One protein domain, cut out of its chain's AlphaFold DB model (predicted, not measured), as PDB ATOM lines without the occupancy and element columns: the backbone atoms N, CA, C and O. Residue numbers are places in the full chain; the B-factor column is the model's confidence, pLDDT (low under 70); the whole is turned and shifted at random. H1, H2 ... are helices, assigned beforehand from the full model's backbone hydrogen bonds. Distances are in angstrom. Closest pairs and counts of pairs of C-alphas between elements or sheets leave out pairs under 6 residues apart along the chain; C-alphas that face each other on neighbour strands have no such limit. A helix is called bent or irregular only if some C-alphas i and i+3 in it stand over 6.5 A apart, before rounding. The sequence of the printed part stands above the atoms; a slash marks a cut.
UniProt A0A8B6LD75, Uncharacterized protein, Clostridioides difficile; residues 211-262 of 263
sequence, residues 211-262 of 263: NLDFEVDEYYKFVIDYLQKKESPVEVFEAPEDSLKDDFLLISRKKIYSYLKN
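AT A GLANCE: This is residues 211 to 262 of the 263 residues of an uncharacterized protein of Clostridioides difficile (UniProt A0A8B6LD75). One long helix, H1, has a short helix, H2, packed crosswise on residues 216 to 220 of it, and between the two the chain swings out in a wide, open loop. Residues 229 to 252 make this loop; residues 234 to 250 of it stick out, and H2 brings the chain back to H1. The printed part has 52 residues with two named helices, H1 then H2, and no named strand; the class is all helix, with 26 residues in the helices. The whole is loose, with a radius of gyration of the C-alphas of 12.6 A, and spans 33 by 23 by 21 A.

HOW THE PARTS SIT: Begin with H1, residues 211 to 228, where every O i to N i+4 pair is within hydrogen-bond range. Go on to H2, residues 253 to 260, where 1 of 4 such pairs and 4 of 5 O i to N i+3 pairs are within range. H1 touches H2 with its residues 216 to 220 alone; look at Tyr 220 and Arg 253, whose C-alphas are the closest at 6.0 A. The two lines stand about perpendicular, at 78 degrees.

IN THESE COORDINATES: Find C-alpha 211 at (217.802, 199.727, 140.823); from there H1 runs 25.8 A to C-alpha 228 at (208.998, 219.390, 154.967). H2 runs 11.7 A to C-alpha 260 at (222.079, 216.500, 141.681), and is irregular: C-alphas 254 and 257 are 7.6 A apart.

THE WHOLE: The C-alphas of Asn 211 and Lys 245, 34.8 A apart, are the two farthest apart. The link from H1 to H2 is long, 24 residues, and the printed part has no cut. In the B-factor column, look for pLDDT under 70 at residues 211 to 217, 240 to 248 and 253 to 262; the mean of the printed part is 70.5.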
ATOM      1  N   ASN A 211     217.086 199.221 139.641       52.50
ATOM      2  CA  ASN A 211     217.802 199.727 140.823       52.50
ATOM      3  C   ASN A 211     217.941 201.251 140.822       52.50
ATOM      4  O   ASN A 211     217.964 201.870 141.883       52.50
ATOM      5  N   LEU A 212     217.988 201.862 139.639       54.38
ATOM      6  CA  LEU A 212     218.081 203.308 139.510       54.38
ATOM      7  C   LEU A 212     216.800 203.993 140.001       54.38
ATOM      8  O   LEU A 212     216.870 205.061 140.601       54.38
ATOM      9  N   ASP A 213     215.636 203.363 139.802       58.09
ATOM     10  CA  ASP A 213     214.366 203.859 140.347       58.09
ATOM     11  C   ASP A 213     214.371 203.846 141.881       58.09
ATOM     12  O   ASP A 213     213.854 204.777 142.495       58.09
ATOM     13  N   PHE A 214     215.004 202.850 142.515       58.94
ATOM     14  CA  PHE A 214     215.157 202.834 143.973       58.94
ATOM     15  C   PHE A 214     216.023 204.001 144.471       58.94
ATOM     16  O   PHE A 214     215.638 204.668 145.431       58.94
ATOM     17  N   GLU A 215     217.138 204.308 143.801       61.66
ATOM     18  CA  GLU A 215     217.979 205.463 144.156       61.66
ATOM     19  C   GLU A 215     217.253 206.800 143.924       61.66
ATOM     20  O   GLU A 215     217.282 207.676 144.790       61.66
ATOM     21  N   VAL A 216     216.549 206.963 142.793       65.00
ATOM     22  CA  VAL A 216     215.694 208.140 142.526       65.00
ATOM     23  C   VAL A 216     214.679 208.332 143.636       65.00
ATOM     24  O   VAL A 216     214.452 209.459 144.083       65.00
ATOM     25  N   ASP A 217     214.056 207.241 144.064       69.62
ATOM     26  CA  ASP A 217     213.020 207.260 145.076       69.62
ATOM     27  C   ASP A 217     213.582 207.650 146.443       69.62
ATOM     28  O   ASP A 217     212.956 208.457 147.133       69.62
ATOM     29  N   GLU A 218     214.773 207.166 146.805       74.75
ATOM     30  CA  GLU A 218     215.473 207.577 148.024       74.75
ATOM     31  C   GLU A 218     215.882 209.053 147.991       74.75
ATOM     32  O   GLU A 218     215.588 209.784 148.938       74.75
ATOM     33  N   TYR A 219     216.487 209.530 146.898       73.00
ATOM     34  CA  TYR A 219     216.895 210.933 146.770       73.00
ATOM     35  C   TYR A 219     215.703 211.887 146.724       73.00
ATOM     36  O   TYR A 219     215.708 212.920 147.395       73.00
ATOM     37  N   TYR A 220     214.657 211.555 145.966       78.94
ATOM     38  CA  TYR A 220     213.436 212.356 145.931       78.94
ATOM     39  C   TYR A 220     212.785 212.402 147.310       78.94
ATOM     40  O   TYR A 220     212.426 213.481 147.777       78.94
ATOM     41  N   LYS A 221     212.702 211.261 148.002       81.75
ATOM     42  CA  LYS A 221     212.185 211.206 149.369       81.75
ATOM     43  C   LYS A 221     213.030 212.040 150.329       81.75
ATOM     44  O   LYS A 221     212.463 212.814 151.089       81.75
ATOM     45  N   PHE A 222     214.355 211.970 150.240       82.50
ATOM     46  CA  PHE A 222     215.253 212.809 151.032       82.50
ATOM     47  C   PHE A 222     214.997 214.306 150.815       82.50
ATOM     48  O   PHE A 222     214.922 215.063 151.784       82.50
ATOM     49  N   VAL A 223     214.833 214.744 149.560       81.06
ATOM     50  CA  VAL A 223     214.540 216.149 149.238       81.06
ATOM     51  C   VAL A 223     213.186 216.571 149.810       81.06
ATOM     52  O   VAL A 223     213.100 217.625 150.438       81.06
ATOM     53  N   ILE A 224     212.149 215.742 149.660       83.69
ATOM     54  CA  ILE A 224     210.825 216.005 150.238       83.69
ATOM     55  C   ILE A 224     210.901 216.089 151.769       83.69
ATOM     56  O   ILE A 224     210.437 217.072 152.343       83.69
ATOM     57  N   ASP A 225     211.552 215.126 152.425       84.69
ATOM     58  CA  ASP A 225     211.726 215.094 153.883       84.69
ATOM     59  C   ASP A 225     212.517 216.313 154.390       84.69
ATOM     60  O   ASP A 225     212.270 216.822 155.485       84.69
ATOM     61  N   TYR A 226     213.492 216.795 153.616       84.31
ATOM     62  CA  TYR A 226     214.248 218.002 153.937       84.31
ATOM     63  C   TYR A 226     213.395 219.268 153.821       84.31
ATOM     64  O   TYR A 226     213.430 220.108 154.723       84.31
ATOM     65  N   LEU A 227     212.622 219.404 152.741       83.12
ATOM     66  CA  LEU A 227     211.749 220.558 152.523       83.12
ATOM     67  C   LEU A 227     210.635 220.615 153.571       83.12
ATOM     68  O   LEU A 227     210.415 221.668 154.156       83.12
ATOM     69  N   GLN A 228     210.031 219.479 153.925       85.25
ATOM     70  CA  GLN A 228     208.998 219.390 154.967       85.25
ATOM     71  C   GLN A 228     209.487 219.781 156.372       85.25
ATOM     72  O   GLN A 228     208.681 220.121 157.234       85.25
ATOM     73  N   LYS A 229     210.803 219.762 156.630       88.12
ATOM     74  CA  LYS A 229     211.368 220.299 157.885       88.12
ATOM     75  C   LYS A 229     211.396 221.827 157.918       88.12
ATOM     76  O   LYS A 229     211.516 222.399 158.998       88.12
ATOM     77  N   LYS A 230     211.366 222.477 156.755       87.19
ATOM     78  CA  LYS A 230     211.508 223.931 156.594       87.19
ATOM     79  C   LYS A 230     210.212 224.614 156.175       87.19
ATOM     80  O   LYS A 230     210.022 225.789 156.474       87.19
ATOM     81  N   GLU A 231     209.346 223.883 155.493       85.56
ATOM     82  CA  GLU A 231     208.151 224.384 154.833       85.56
ATOM     83  C   GLU A 231     206.946 223.526 155.219       85.56
ATOM     84  O   GLU A 231     207.073 222.343 155.528       85.56
ATOM     85  N   SER A 232     205.761 224.132 155.207       83.62
ATOM     86  CA  SER A 232     204.489 223.425 155.377       83.62
ATOM     87  C   SER A 232     203.867 223.220 153.995       83.62
ATOM     88  O   SER A 232     203.393 224.199 153.416       83.62
ATOM     89  N   PRO A 233     203.891 221.995 153.436       81.69
ATOM     90  CA  PRO A 233     203.390 221.755 152.088       81.69
ATOM     91  C   PRO A 233     201.885 222.006 152.009       81.69
ATOM     92  O   PRO A 233     201.141 221.629 152.915       81.69
ATOM     93  N   VAL A 234     201.440 222.578 150.893       81.81
ATOM     94  CA  VAL A 234     200.023 222.685 150.539       81.81
ATOM     95  C   VAL A 234     199.787 221.817 149.311       81.81
ATOM     96  O   VAL A 234     200.506 221.930 148.322       81.81
ATOM     97  N   GLU A 235     198.800 220.929 149.384       79.81
ATOM     98  CA  GLU A 235     198.380 220.121 148.242       79.81
ATOM     99  C   GLU A 235     197.293 220.877 147.475       79.81
ATOM    100  O   GLU A 235     196.283 221.285 148.055       79.81
ATOM    101  N   VAL A 236     197.510 221.096 146.178       78.12
ATOM    102  CA  VAL A 236     196.595 221.848 145.311       78.12
ATOM    103  C   VAL A 236     196.328 221.034 144.049       78.12
ATOM    104  O   VAL A 236     197.224 220.383 143.512       78.12
ATOM    105  N   PHE A 237     195.082 221.062 143.581       78.06
ATOM    106  CA  PHE A 237     194.687 220.479 142.302       78.06
ATOM    107  C   PHE A 237     194.570 221.582 141.256       78.06
ATOM    108  O   PHE A 237     193.655 222.401 141.322       78.06
ATOM    109  N   GLU A 238     195.471 221.571 140.279       71.69
ATOM    110  CA  GLU A 238     195.521 222.561 139.202       71.69
ATOM    111  C   GLU A 238     195.691 221.875 137.847       71.69
ATOM    112  O   GLU A 238     196.182 220.743 137.755       71.69
ATOM    113  N   ALA A 239     195.290 222.560 136.774       73.06
ATOM    114  CA  ALA A 239     195.605 222.097 135.433       73.06
ATOM    115  C   ALA A 239     197.117 222.263 135.158       73.06
ATOM    116  O   ALA A 239     197.744 223.203 135.660       73.06
ATOM    117  N   PRO A 240     197.734 221.396 134.332       62.38
ATOM    118  CA  PRO A 240     199.156 221.507 133.988       62.38
ATOM    119  C   PRO A 240     199.547 222.862 133.377       62.38
ATOM    120  O   PRO A 240     200.696 223.280 133.479       62.38
ATOM    121  N   GLU A 241     198.604 223.546 132.725       69.25
ATOM    122  CA  GLU A 241     198.823 224.864 132.118       69.25
ATOM    123  C   GLU A 241     198.898 226.002 133.144       69.25
ATOM    124  O   GLU A 241     199.502 227.037 132.863       69.25
ATOM    125  N   ASP A 242     198.279 225.832 134.312       68.38
ATOM    126  CA  ASP A 242     198.231 226.852 135.362       68.38
ATOM    127  C   ASP A 242     199.496 226.816 136.223       68.38
ATOM    128  O   ASP A 242     200.085 227.858 136.492       68.38
ATOM    129  N   SER A 243     200.012 225.618 136.494       61.25
ATOM    130  CA  SER A 243     201.261 225.392 137.240       61.25
ATOM    131  C   SER A 243     202.538 225.856 136.513       61.25
ATOM    132  O   SER A 243     203.603 225.941 137.121       61.25
ATOM    133  N   LEU A 244     202.454 226.172 135.215       60.84
ATOM    134  CA  LEU A 244     203.557 226.715 134.407       60.84
ATOM    135  C   LEU A 244     203.644 228.251 134.432       60.84
ATOM    136  O   LEU A 244     204.591 228.804 133.870       60.84
ATOM    137  N   LYS A 245     202.651 228.942 135.009       62.12
ATOM    138  CA  LYS A 245     202.561 230.416 135.003       62.12
ATOM    139  C   LYS A 245     203.296 231.076 136.167       62.12
ATOM    140  O   LYS A 245     203.549 232.277 136.100       62.12
ATOM    141  N   ASP A 246     203.648 230.302 137.185       61.53
ATOM    142  CA  ASP A 246     204.261 230.799 138.409       61.53
ATOM    143  C   ASP A 246     205.771 230.521 138.470       61.53
ATOM    144  O   ASP A 246     206.283 229.550 137.910       61.53
ATOM    145  N   ASP A 247     206.489 231.383 139.190       69.19
ATOM    146  CA  ASP A 247     207.954 231.400 139.290       69.19
ATOM    147  C   ASP A 247     208.461 230.383 140.343       69.19
ATOM    148  O   ASP A 247     209.134 230.721 141.319       69.19
ATOM    149  N   PHE A 248     208.076 229.111 140.189       69.75
ATOM    150  CA  PHE A 248     208.416 228.037 141.128       69.75
ATOM    151  C   PHE A 248     209.614 227.189 140.680       69.75
ATOM    152  O   PHE A 248     209.797 226.862 139.504       69.75
ATOM    153  N   LEU A 249     210.397 226.718 141.656       72.56
ATOM    154  CA  LEU A 249     211.382 225.659 141.443       72.56
ATOM    155  C   LEU A 249     210.675 224.296 141.351       72.56
ATOM    156  O   LEU A 249     210.239 223.734 142.353       72.56
ATOM    157  N   LEU A 250     210.591 223.734 140.143       72.50
ATOM    158  CA  LEU A 250     209.880 222.475 139.897       72.50
ATOM    159  C   LEU A 250     210.722 221.224 140.215       72.50
ATOM    160  O   LEU A 250     211.367 220.648 139.334       72.50
ATOM    161  N   ILE A 251     210.634 220.717 141.443       71.88
ATOM    162  CA  ILE A 251     211.286 219.462 141.838       71.88
ATOM    163  C   ILE A 251     210.358 218.274 141.552       71.88
ATOM    164  O   ILE A 251     209.283 218.140 142.128       71.88
ATOM    165  N   SER A 252     210.781 217.362 140.675       71.75
ATOM    166  CA  SER A 252     210.037 216.132 140.364       71.75
ATOM    167  C   SER A 252     210.974 214.933 140.300       71.75
ATOM    168  O   SER A 252     212.140 215.098 139.943       71.75
ATOM    169  N   ARG A 253     210.459 213.716 140.544       66.50
ATOM    170  CA  ARG A 253     211.229 212.465 140.358       66.50
ATOM    171  C   ARG A 253     211.954 212.426 139.008       66.50
ATOM    172  O   ARG A 253     213.120 212.071 138.938       66.50
ATOM    173  N   LYS A 254     211.289 212.874 137.937       61.88
ATOM    174  CA  LYS A 254     211.844 212.874 136.572       61.88
ATOM    175  C   LYS A 254     212.991 213.868 136.363       61.88
ATOM    176  O   LYS A 254     213.797 213.651 135.466       61.88
ATOM    177  N   LYS A 255     213.045 214.948 137.148       62.50
ATOM    178  CA  LYS A 255     214.081 215.991 137.072       62.50
ATOM    179  C   LYS A 255     215.065 215.948 138.243       62.50
ATOM    180  O   LYS A 255     215.934 216.804 138.323       62.50
ATOM    181  N   ILE A 256     214.974 214.972 139.150       69.19
ATOM    182  CA  ILE A 256     215.833 214.940 140.345       69.19
ATOM    183  C   ILE A 256     217.327 214.983 139.974       69.19
ATOM    184  O   ILE A 256     218.103 215.715 140.583       69.19
ATOM    185  N   TYR A 257     217.708 214.309 138.886       61.62
ATOM    186  CA  TYR A 257     219.085 214.261 138.400       61.62
ATOM    187  C   TYR A 257     219.625 215.590 137.865       61.62
ATOM    188  O   TYR A 257     220.825 215.828 137.975       61.62
ATOM    189  N   SER A 258     218.781 216.493 137.346       61.00
ATOM    190  CA  SER A 258     219.250 217.831 136.947       61.00
ATOM    191  C   SER A 258     219.622 218.702 138.153       61.00
ATOM    192  O   SER A 258     220.413 219.631 138.017       61.00
ATOM    193  N   TYR A 259     219.087 218.389 139.338       62.16
ATOM    194  CA  TYR A 259     219.416 219.084 140.585       62.16
ATOM    195  C   TYR A 259     220.641 218.486 141.288       62.16
ATOM    196  O   TYR A 259     221.387 219.230 141.917       62.16
ATOM    197  N   LEU A 260     220.903 217.183 141.115       53.22
ATOM    198  CA  LEU A 260     222.079 216.500 141.681       53.22
ATOM    199  C   LEU A 260     223.422 217.023 141.143       53.22
ATOM    200  O   LEU A 260     224.424 216.907 141.831       53.22
ATOM    201  N   LYS A 261     223.459 217.630 139.948       47.53
ATOM    202  CA  LYS A 261     224.677 218.261 139.395       47.53
ATOM    203  C   LYS A 261     225.049 219.602 140.049       47.53
ATOM    204  O   LYS A 261     226.159 220.075 139.832       47.53
ATOM    205  N   ASN A 262     224.126 220.230 140.780       45.72
ATOM    206  CA  ASN A 262     224.277 221.590 141.315       45.72
ATOM    207  C   ASN A 262     224.363 221.635 142.856       45.72
ATOM    208  O   ASN A 262     224.293 222.722 143.433       45.72
TER     209      ASN A 262